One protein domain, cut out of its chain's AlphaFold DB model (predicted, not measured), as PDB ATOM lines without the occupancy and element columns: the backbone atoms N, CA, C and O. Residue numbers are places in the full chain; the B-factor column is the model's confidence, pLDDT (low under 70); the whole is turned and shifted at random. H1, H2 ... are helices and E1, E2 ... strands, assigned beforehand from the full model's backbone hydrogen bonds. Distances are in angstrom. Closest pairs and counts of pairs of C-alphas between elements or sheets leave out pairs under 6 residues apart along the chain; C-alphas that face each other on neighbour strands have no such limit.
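This is residues 7 to 83 of the 87 residues of the protein "DUF4174 domain-containing protein" of Cesiribacter andamanensis AMV16 (UniProt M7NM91). A small sheet of three strands, E2 between E1 and E3, sits in the middle, with H1 and a long loop toward one end of the domain and a tail of two short helices, H2 then H3, leading off toward the other. Residues 75 to 83, of which 75 to 81 belong to H3, stick out free and add to the length. The printed part has 77 residues, with three named helices and three named strands in the order E1 H1 E2 E3 H2 H3; the sheet, E1 - E2 - E3, is antiparallel and the class is mixed. The whole is only just compact, close to loose, with a radius of gyration of the C-alphas of 13.6 A and spans of 44 by 23 by 20 A.

E2 is residues 44 to 49, 16.2 A long. E1 is residues 7 to 11, from C-alpha 7 at (57.941, 27.938, -94.620), and E3 is residues 54 to 58. H1, residues 26 to 35, is 14.1 A long. H2 is residues 64 to 72, 12.2 A long, and H3 is residues 75 to 81, ending at C-alpha 81 (76.410, 24.842, -106.994).

E1 and E2 are antiparallel at 159 degrees, with N 9 and O 46 2.9 A apart, within hydrogen-bond range. E2 and E3 form an antiparallel hairpin at 162 degrees, with N 47 and O 56 at 2.9 A, within hydrogen-bond range. Residues 16 to 17 pair antiparallel with residues 10 to 11 of E1. H1 only grazes the sheet with residues 29 to 33; the closest C-alphas of E1 and H1, those of Ile 11 and Ala 29, are 7.8 A apart. H2 only grazes the sheet with residues 64 to 71. H2 and H3 meet only through their link, and H3 is not on the sheet. In H1, H2 and H3 every O i to N i+4 pair is within hydrogen-bond range.

The C-alphas farthest apart, those of Lys 41 and Arg 83, are 44.8 A apart. The printed part has no cut. E1 to H1 is a long link of 14 residues. The mean pLDDT of the printed part is 78.1, and residues 61 to 83 are under 70.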
ATOM      1  N   LEU A   7      59.217  27.264 -94.774       78.75
ATOM      2  CA  LEU A   7      57.941  27.938 -94.620       78.75
ATOM      3  C   LEU A   7      58.195  29.417 -94.338       78.75
ATOM      4  O   LEU A   7      59.004  29.760 -93.478       78.75
ATOM      5  N   VAL A   8      57.489  30.285 -95.052       82.69
ATOM      6  CA  VAL A   8      57.479  31.723 -94.780       82.69
ATOM      7  C   VAL A   8      56.175  32.064 -94.101       82.69
ATOM      8  O   VAL A   8      55.111  31.741 -94.619       82.69
ATOM      9  N   LEU A   9      56.252  32.730 -92.961       86.00
ATOM     10  CA  LEU A   9      55.082  33.274 -92.296       86.00
ATOM     11  C   LEU A   9      55.175  34.789 -92.299       86.00
ATOM     12  O   LEU A   9      56.184  35.346 -91.865       86.00
ATOM     13  N   HIS A  10      54.111  35.448 -92.739       88.19
ATOM     14  CA  HIS A  10      53.934  36.877 -92.522       88.19
ATOM     15  C   HIS A  10      52.962  37.062 -91.367       88.19
ATOM     16  O   HIS A  10      51.791  36.713 -91.463       88.19
ATOM     17  N   ILE A  11      53.460  37.569 -90.250       89.50
ATOM     18  CA  ILE A  11      52.700  37.735 -89.019       89.50
ATOM     19  C   ILE A  11      52.357  39.215 -88.909       89.50
ATOM     20  O   ILE A  11      53.257  40.025 -88.734       89.50
ATOM     21  N   PHE A  12      51.076  39.555 -89.023       88.25
ATOM     22  CA  PHE A  12      50.501  40.897 -88.870       88.25
ATOM     23  C   PHE A  12      49.654  40.964 -87.594       88.25
ATOM     24  O   PHE A  12      49.221  39.913 -87.112       88.25
ATOM     25  N   PRO A  13      49.428  42.151 -86.998       86.62
ATOM     26  CA  PRO A  13      48.717  42.296 -85.723       86.62
ATOM     27  C   PRO A  13      47.366  41.578 -85.665       86.62
ATOM     28  O   PRO A  13      46.998  41.043 -84.625       86.62
ATOM     29  N   ASP A  14      46.666  41.548 -86.789       87.50
ATOM     30  CA  ASP A  14      45.323  41.018 -86.985       87.50
ATOM     31  C   ASP A  14      45.289  39.612 -87.604       87.50
ATOM     32  O   ASP A  14      44.302  38.901 -87.440       87.50
ATOM     33  N   GLN A  15      46.347  39.184 -88.298       88.81
ATOM     34  CA  GLN A  15      46.351  37.907 -89.015       88.81
ATOM     35  C   GLN A  15      47.756  37.351 -89.255       88.81
ATOM     36  O   GLN A  15      48.740  38.079 -89.346       88.81
ATOM     37  N   VAL A  16      47.854  36.036 -89.443       89.62
ATOM     38  CA  VAL A  16      49.088  35.381 -89.898       89.62
ATOM     39  C   VAL A  16      48.843  34.769 -91.264       89.62
ATOM     40  O   VAL A  16      47.951  33.939 -91.403       89.62
ATOM     41  N   LEU A  17      49.637  35.156 -92.259       88.25
ATOM     42  CA  LEU A  17      49.553  34.647 -93.622       88.25
ATOM     43  C   LEU A  17      50.632  33.601 -93.899       88.25
ATOM     44  O   LEU A  17      51.818  33.800 -93.621       88.25
ATOM     45  N   LEU A  18      50.194  32.504 -94.509       83.44
ATOM     46  CA  LEU A  18      51.032  31.489 -95.134       83.44
ATOM     47  C   LEU A  18      51.568  31.975 -96.497       83.44
ATOM     48  O   LEU A  18      51.022  32.919 -97.075       83.44
ATOM     49  N   PRO A  19      52.579  31.299 -97.084       72.88
ATOM     50  CA  PRO A  19      53.152  31.701 -98.375       72.88
ATOM     51  C   PRO A  19      52.147  31.696 -99.533       72.88
ATOM     52  O   PRO A  19      52.348  32.372-100.536       72.88
ATOM     53  N   ASN A  20      51.077  30.911 -99.412       74.81
ATOM     54  CA  ASN A  20      49.999  30.815-100.395       74.81
ATOM     55  C   ASN A  20      48.913  31.894-100.210       74.81
ATOM     56  O   ASN A  20      47.891  31.837-100.887       74.81
ATOM     57  N   GLY A  21      49.107  32.844 -99.290       78.12
ATOM     58  CA  GLY A  21      48.153  33.913 -98.994       78.12
ATOM     59  C   GLY A  21      46.984  33.492 -98.101       78.12
ATOM     60  O   GLY A  21      46.110  34.311 -97.834       78.12
ATOM     61  N   ILE A  22      46.955  32.245 -97.619       83.25
ATOM     62  CA  ILE A  22      45.920  31.780 -96.691       83.25
ATOM     63  C   ILE A  22      46.225  32.305 -95.287       83.25
ATOM     64  O   ILE A  22      47.342  32.151 -94.789       83.25
ATOM     65  N   ALA A  23      45.216  32.892 -94.642       89.38
ATOM     66  CA  ALA A  23      45.286  33.282 -93.242       89.38
ATOM     67  C   ALA A  23      45.099  32.068 -92.323       89.38
ATOM     68  O   ALA A  23      44.217  31.235 -92.542       89.38
ATOM     69  N   LEU A  24      45.924  31.972 -91.284       89.38
ATOM     70  CA  LEU A  24      45.727  31.021 -90.196       89.38
ATOM     71  C   LEU A  24      44.584  31.472 -89.282       89.38
ATOM     72  O   LEU A  24      44.317  32.667 -89.151       89.38
ATOM     73  N   GLY A  25      43.946  30.508 -88.616       91.62
ATOM     74  CA  GLY A  25      42.963  30.795 -87.578       91.62
ATOM     75  C   GLY A  25      43.591  31.513 -86.382       91.62
ATOM     76  O   GLY A  25      44.789  31.386 -86.118       91.62
ATOM     77  N   GLU A  26      42.765  32.247 -85.638       89.12
ATOM     78  CA  GLU A  26      43.192  33.094 -84.515       89.12
ATOM     79  C   GLU A  26      43.979  32.316 -83.447       89.12
ATOM     80  O   GLU A  26      45.028  32.767 -82.992       89.12
ATOM     81  N   GLU A  27      43.546  31.098 -83.115       91.06
ATOM     82  CA  GLU A  27      44.241  30.238 -82.150       91.06
ATOM     83  C   GLU A  27      45.653  29.854 -82.627       91.06
ATOM     84  O   GLU A  27      46.625  29.953 -81.872       91.06
ATOM     85  N   GLN A  28      45.798  29.458 -83.898       89.44
ATOM     86  CA  GLN A  28      47.105  29.109 -84.461       89.44
ATOM     87  C   GLN A  28      48.008  30.341 -84.569       89.44
ATOM     88  O   GLN A  28      49.195  30.265 -84.245       89.44
ATOM     89  N   ALA A  29      47.450  31.483 -84.978       90.50
ATOM     90  CA  ALA A  29      48.156  32.755 -85.022       90.50
ATOM     91  C   ALA A  29      48.686  33.155 -83.636       90.50
ATOM     92  O   ALA A  29      49.862  33.503 -83.500       90.50
ATOM     93  N   GLN A  30      47.861  33.042 -82.593       91.06
ATOM     94  CA  GLN A  30      48.256  33.361 -81.223       91.06
ATOM     95  C   GLN A  30      49.317  32.391 -80.691       91.06
ATOM     96  O   GLN A  30      50.284  32.820 -80.058       91.06
ATOM     97  N   SER A  31      49.179  31.095 -80.983       91.25
ATOM     98  CA  SER A  31      50.173  30.083 -80.614       91.25
ATOM     99  C   SER A  31      51.542  30.382 -81.233       91.25
ATOM    100  O   SER A  31      52.551  30.399 -80.528       91.25
ATOM    101  N   LEU A  32      51.583  30.733 -82.524       90.25
ATOM    102  CA  LEU A  32      52.816  31.128 -83.212       90.25
ATOM    103  C   LEU A  32      53.426  32.399 -82.616       90.25
ATOM    104  O   LEU A  32      54.635  32.456 -82.399       90.25
ATOM    105  N   ARG A  33      52.602  33.406 -82.305       91.12
ATOM    106  CA  ARG A  33      53.066  34.636 -81.646       91.12
ATOM    107  C   ARG A  33      53.705  34.350 -80.296       91.12
ATOM    108  O   ARG A  33      54.771  34.888 -80.012       91.12
ATOM    109  N   ASN A  34      53.090  33.486 -79.493       91.81
ATOM    110  CA  ASN A  34      53.633  33.095 -78.196       91.81
ATOM    111  C   ASN A  34      54.931  32.290 -78.359       91.81
ATOM    112  O   ASN A  34      55.911  32.571 -77.673       91.81
ATOM    113  N   HIS A  35      54.961  31.338 -79.296       91.31
ATOM    114  CA  HIS A  35      56.121  30.485 -79.551       91.31
ATOM    115  C   HIS A  35      57.345  31.284 -80.018       91.31
ATOM    116  O   HIS A  35      58.449  31.076 -79.524       91.31
ATOM    117  N   PHE A  36      57.143  32.238 -80.930       90.56
ATOM    118  CA  PHE A  36      58.208  33.085 -81.467       90.56
ATOM    119  C   PHE A  36      58.378  34.411 -80.712       90.56
ATOM    120  O   PHE A  36      59.151  35.266 -81.151       90.56
ATOM    121  N   ILE A  37      57.683  34.601 -79.585       92.75
ATOM    122  CA  ILE A  37      57.789  35.792 -78.727       92.75
ATOM    123  C   ILE A  37      57.606  37.077 -79.558       92.75
ATOM    124  O   ILE A  37      58.465  37.957 -79.614       92.75
ATOM    125  N   ILE A  38      56.496  37.148 -80.295       90.25
ATOM    126  CA  ILE A  38      56.168  38.278 -81.168       90.25
ATOM    127  C   ILE A  38      55.138  39.160 -80.459       90.25
ATOM    128  O   ILE A  38      54.016  38.702 -80.216       90.25
ATOM    129  N   PRO A  39      55.460  40.435 -80.176       90.38
ATOM    130  CA  PRO A  39      54.510  41.359 -79.573       90.38
ATOM    131  C   PRO A  39      53.241  41.515 -80.421       90.38
ATOM    132  O   PRO A  39      53.303  41.565 -81.651       90.38
ATOM    133  N   ALA A  40      52.086  41.651 -79.767       83.50
ATOM    134  CA  ALA A  40      50.775  41.678 -80.430       83.50
ATOM    135  C   ALA A  40      50.650  42.745 -81.535       83.50
ATOM    136  O   ALA A  40      49.971  42.530 -82.529       83.50
ATOM    137  N   LYS A  41      51.330  43.886 -81.383       87.19
ATOM    138  CA  LYS A  41      51.266  45.011 -82.331       87.19
ATOM    139  C   LYS A  41      52.374  45.004 -83.386       87.19
ATOM    140  O   LYS A  41      52.428  45.919 -84.202       87.19
ATOM    141  N   GLU A  42      53.262  44.014 -83.372       87.81
ATOM    142  CA  GLU A  42      54.348  43.932 -84.346       87.81
ATOM    143  C   GLU A  42      53.959  43.094 -85.562       87.81
ATOM    144  O   GLU A  42      53.283  42.062 -85.452       87.81
ATOM    145  N   SER A  43      54.431  43.571 -86.718       88.75
ATOM    146  CA  SER A  43      54.450  42.812 -87.961       88.75
ATOM    147  C   SER A  43      55.846  42.249 -88.183       88.75
ATOM    148  O   SER A  43      56.820  43.004 -88.172       88.75
ATOM    149  N   VAL A  44      55.953  40.940 -88.388       91.31
ATOM    150  CA  VAL A  44      57.229  40.278 -88.666       91.31
ATOM    151  C   VAL A  44      57.067  39.223 -89.749       91.31
ATOM    152  O   VAL A  44      56.076  38.501 -89.799       91.31
ATOM    153  N   THR A  45      58.071  39.104 -90.609       89.38
ATOM    154  CA  THR A  45      58.228  37.956 -91.498       89.38
ATOM    155  C   THR A  45      59.189  36.974 -90.849       89.38
ATOM    156  O   THR A  45      60.314  37.351 -90.513       89.38
ATOM    157  N   LEU A  46      58.759  35.724 -90.700       88.69
ATOM    158  CA  LEU A  46      59.592  34.626 -90.232       88.69
ATOM    159  C   LEU A  46      59.859  33.632 -91.355       88.69
ATOM    160  O   LEU A  46      58.954  33.254 -92.098       88.69
ATOM    161  N   LEU A  47      61.100  33.167 -91.430       86.06
ATOM    162  CA  LEU A  47      61.476  31.993 -92.200       86.06
ATOM    163  C   LEU A  47      61.682  30.835 -91.231       86.06
ATOM    164  O   LEU A  47      62.514  30.934 -90.331       86.06
ATOM    165  N   ILE A  48      60.949  29.744 -91.420       85.88
ATOM    166  CA  ILE A  48      60.957  28.586 -90.526       85.88
ATOM    167  C   ILE A  48      61.423  27.352 -91.301       85.88
ATOM    168  O   ILE A  48      60.983  27.089 -92.426       85.88
ATOM    169  N   GLY A  49      62.341  26.594 -90.702       81.94
ATOM    170  CA  GLY A  49      62.771  25.299 -91.219       81.94
ATOM    171  C   GLY A  49      61.730  24.204 -90.986       81.94
ATOM    172  O   GLY A  49      60.888  24.309 -90.103       81.94
ATOM    173  N   LYS A  50      61.816  23.079 -91.707       76.56
ATOM    174  CA  LYS A  50      60.993  21.887 -91.394       76.56
ATOM    175  C   LYS A  50      61.205  21.337 -89.971       76.56
ATOM    176  O   LYS A  50      60.419  20.524 -89.506       76.56
ATOM    177  N   ASP A  51      62.302  21.733 -89.329       79.00
ATOM    178  CA  ASP A  51      62.621  21.442 -87.929       79.00
ATOM    179  C   ASP A  51      61.823  22.321 -86.946       79.00
ATOM    180  O   ASP A  51      61.970  22.169 -85.739       79.00
ATOM    181  N   GLY A  52      60.990  23.235 -87.453       81.62
ATOM    182  CA  GLY A  52      60.211  24.184 -86.662       81.62
ATOM    183  C   GLY A  52      61.032  25.363 -86.145       81.62
ATOM    184  O   GLY A  52      60.486  26.229 -85.468       81.62
ATOM    185  N   THR A  53      62.328  25.433 -86.464       82.31
ATOM    186  CA  THR A  53      63.204  26.489 -85.950       82.31
ATOM    187  C   THR A  53      63.182  27.721 -86.847       82.31
ATOM    188  O   THR A  53      63.168  27.627 -88.079       82.31
ATOM    189  N   GLU A  54      63.214  28.891 -86.215       88.12
ATOM    190  CA  GLU A  54      63.391  30.173 -86.889       88.12
ATOM    191  C   GLU A  54      64.776  30.229 -87.550       88.12
ATOM    192  O   GLU A  54      65.806  30.035 -86.906       88.12
ATOM    193  N   LYS A  55      64.797  30.479 -88.858       84.44
ATOM    194  CA  LYS A  55      66.013  30.693 -89.654       84.44
ATOM    195  C   LYS A  55      66.262  32.173 -89.922       84.44
ATOM    196  O   LYS A  55      67.413  32.573 -90.074       84.44
ATOM    197  N   LEU A  56      65.198  32.975 -90.002       84.88
ATOM    198  CA  LEU A  56      65.280  34.420 -90.192       84.88
ATOM    199  C   LEU A  56      64.043  35.122 -89.628       84.88
ATOM    200  O   LEU A  56      62.930  34.617 -89.760       84.88
ATOM    201  N   ARG A  57      64.254  36.329 -89.098       89.00
ATOM    202  CA  ARG A  57      63.217  37.288 -88.715       89.00
ATOM    203  C   ARG A  57      63.485  38.642 -89.357       89.00
ATOM    204  O   ARG A  57      64.594  39.159 -89.283       89.00
ATOM    205  N   SER A  58      62.454  39.220 -89.964       86.19
ATOM    206  CA  SER A  58      62.489  40.542 -90.595       86.19
ATOM    207  C   SER A  58      61.284  41.368 -90.163       86.19
ATOM    208  O   SER A  58      60.176  40.847 -90.080       86.19
ATOM    209  N   ARG A  59      61.487  42.665 -89.919       85.19
ATOM    210  CA  ARG A  59      60.394  43.632 -89.702       85.19
ATOM    211  C   ARG A  59      59.803  44.159 -91.011       85.19
ATOM    212  O   ARG A  59      58.733  44.752 -91.007       85.19
ATOM    213  N   GLU A  60      60.486  43.927 -92.128       78.31
ATOM    214  CA  GLU A  60      59.955  44.185 -93.462       78.31
ATOM    215  C   GLU A  60      59.224  42.944 -93.982       78.31
ATOM    216  O   GLU A  60      59.658  41.807 -93.749       78.31
ATOM    217  N   VAL A  61      58.142  43.160 -94.733       69.62
ATOM    218  CA  VAL A  61      57.524  42.105 -95.540       69.62
ATOM    219  C   VAL A  61      58.530  41.711 -96.617       69.62
ATOM    220  O   VAL A  61      58.860  42.508 -97.495       69.62
ATOM    221  N   LEU A  62      59.059  40.491 -96.535       67.75
ATOM    222  CA  LEU A  62      59.935  39.984 -97.585       67.75
ATOM    223  C   LEU A  62      59.079  39.661 -98.807       67.75
ATOM    224  O   LEU A  62      58.209  38.795 -98.745       67.75
ATOM    225  N   SER A  63      59.337  40.347 -99.920       65.00
ATOM    226  CA  SER A  63      58.799  39.934-101.213       65.00
ATOM    227  C   SER A  63      59.308  38.534-101.560       65.00
ATOM    228  O   SER A  63      60.404  38.143-101.146       65.00
ATOM    229  N   SER A  64      58.549  37.785-102.363       60.16
ATOM    230  CA  SER A  64      58.963  36.460-102.850       60.16
ATOM    231  C   SER A  64      60.362  36.488-103.482       60.16
ATOM    232  O   SER A  64      61.127  35.539-103.351       60.16
ATOM    233  N   GLU A  65      60.731  37.607-104.101       59.06
ATOM    234  CA  GLU A  65      62.027  37.838-104.737       59.06
ATOM    235  C   GLU A  65      63.183  37.953-103.726       59.06
ATOM    236  O   GLU A  65      64.185  37.246-103.841       59.06
ATOM    237  N   ARG A  66      63.022  38.765-102.668       61.47
ATOM    238  CA  ARG A  66      63.994  38.837-101.560       61.47
ATOM    239  C   ARG A  66      64.081  37.522-100.805       61.47
ATOM    240  O   ARG A  66      65.165  37.135-100.380       61.47
ATOM    241  N   LEU A  67      62.959  36.818-100.694       63.12
ATOM    242  CA  LEU A  67      62.926  35.493-100.114       63.12
ATOM    243  C   LEU A  67      63.823  34.531-100.897       63.12
ATOM    244  O   LEU A  67      64.701  33.921-100.296       63.12
ATOM    245  N   PHE A  68      63.675  34.439-102.224       59.94
ATOM    246  CA  PHE A  68      64.524  33.575-103.052       59.94
ATOM    247  C   PHE A  68      66.013  33.901-102.907       59.94
ATOM    248  O   PHE A  68      66.815  32.978-102.809       59.94
ATOM    249  N   LEU A  69      66.379  35.181-102.794       61.09
ATOM    250  CA  LEU A  69      67.764  35.597-102.550       61.09
ATOM    251  C   LEU A  69      68.284  35.169-101.167       61.09
ATOM    252  O   LEU A  69      69.408  34.684-101.055       61.09
ATOM    253  N   THR A  70      67.473  35.295-100.112       59.59
ATOM    254  CA  THR A  70      67.812  34.789 -98.769       59.59
ATOM    255  C   THR A  70      67.956  33.268 -98.763       59.59
ATOM    256  O   THR A  70      68.891  32.738 -98.162       59.59
ATOM    257  N   LEU A  71      67.053  32.559 -99.446       59.09
ATOM    258  CA  LEU A  71      67.129  31.106 -99.593       59.09
ATOM    259  C   LEU A  71      68.404  30.685-100.320       59.09
ATOM    260  O   LEU A  71      69.017  29.675 -99.967       59.09
ATOM    261  N   ASP A  72      68.816  31.485-101.300       56.75
ATOM    262  CA  ASP A  72      69.984  31.206-102.111       56.75
ATOM    263  C   ASP A  72      71.321  31.487-101.396       56.75
ATOM    264  O   ASP A  72      72.353  30.913-101.750       56.75
ATOM    265  N   ALA A  73      71.310  32.315-100.352       53.56
ATOM    266  CA  ALA A  73      72.495  32.644 -99.562       53.56
ATOM    267  C   ALA A  73      72.853  31.586 -98.494       53.56
ATOM    268  O   ALA A  73      73.895  31.700 -97.849       53.56
ATOM    269  N   MET A  74      72.025  30.552 -98.285       56.69
ATOM    270  CA  MET A  74      72.288  29.530 -97.265       56.69
ATOM    271  C   MET A  74      73.350  28.493 -97.710       56.69
ATOM    272  O   MET A  74      73.318  28.035 -98.856       56.69
ATOM    273  N   PRO A  75      74.257  28.046 -96.810       48.84
ATOM    274  CA  PRO A  75      75.475  27.290 -97.158       48.84
ATOM    275  C   PRO A  75      75.255  26.007 -97.970       48.84
ATOM    276  O   PRO A  75      76.095  25.642 -98.793       48.84
ATOM    277  N   MET A  76      74.114  25.328 -97.792       55.06
ATOM    278  CA  MET A  76      73.793  24.125 -98.570       55.06
ATOM    279  C   MET A  76      73.727  24.410-100.078       55.06
ATOM    280  O   MET A  76      74.164  23.577-100.867       55.06
ATOM    281  N   ARG A  77      73.247  25.591-100.498       54.47
ATOM    282  CA  ARG A  77      73.171  25.945-101.923       54.47
ATOM    283  C   ARG A  77      74.543  26.227-102.522       54.47
ATOM    284  O   ARG A  77      74.790  25.846-103.663       54.47
ATOM    285  N   GLN A  78      75.450  26.838-101.759       51.78
ATOM    286  CA  GLN A  78      76.835  27.018-102.202       51.78
ATOM    287  C   GLN A  78      77.517  25.663-102.450       51.78
ATOM    288  O   GLN A  78      78.209  25.504-103.454       51.78
ATOM    289  N   GLN A  79      77.252  24.661-101.603       54.81
ATOM    290  CA  GLN A  79      77.759  23.301-101.813       54.81
ATOM    291  C   GLN A  79      77.085  22.556-102.978       54.81
ATOM    292  O   GLN A  79      77.750  21.764-103.642       54.81
ATOM    293  N   GLU A  80      75.805  22.799-103.273       54.00
ATOM    294  CA  GLU A  80      75.142  22.215-104.451       54.00
ATOM    295  C   GLU A  80      75.624  22.841-105.771       54.00
ATOM    296  O   GLU A  80      75.827  22.117-106.746       54.00
ATOM    297  N   MET A  81      75.871  24.157-105.809       55.06
ATOM    298  CA  MET A  81      76.410  24.842-106.994       55.06
ATOM    299  C   MET A  81      77.839  24.400-107.336       55.06
ATOM    300  O   MET A  81      78.187  24.342-108.510       55.06
ATOM    301  N   GLN A  82      78.646  24.019-106.342       57.78
ATOM    302  CA  GLN A  82      79.983  23.454-106.570       57.78
ATOM    303  C   GLN A  82      79.965  21.990-107.047       57.78
ATOM    304  O   GLN A  82      80.991  21.485-107.492       57.78
ATOM    305  N   ARG A  83      78.826  21.287-106.970       54.91
ATOM    306  CA  ARG A  83      78.715  19.850-107.292       54.91
ATOM    307  C   ARG A  83      78.123  19.537-108.667       54.91
ATOM    308  O   ARG A  83      77.762  18.389-108.914       54.91
TER     309      ARG A  83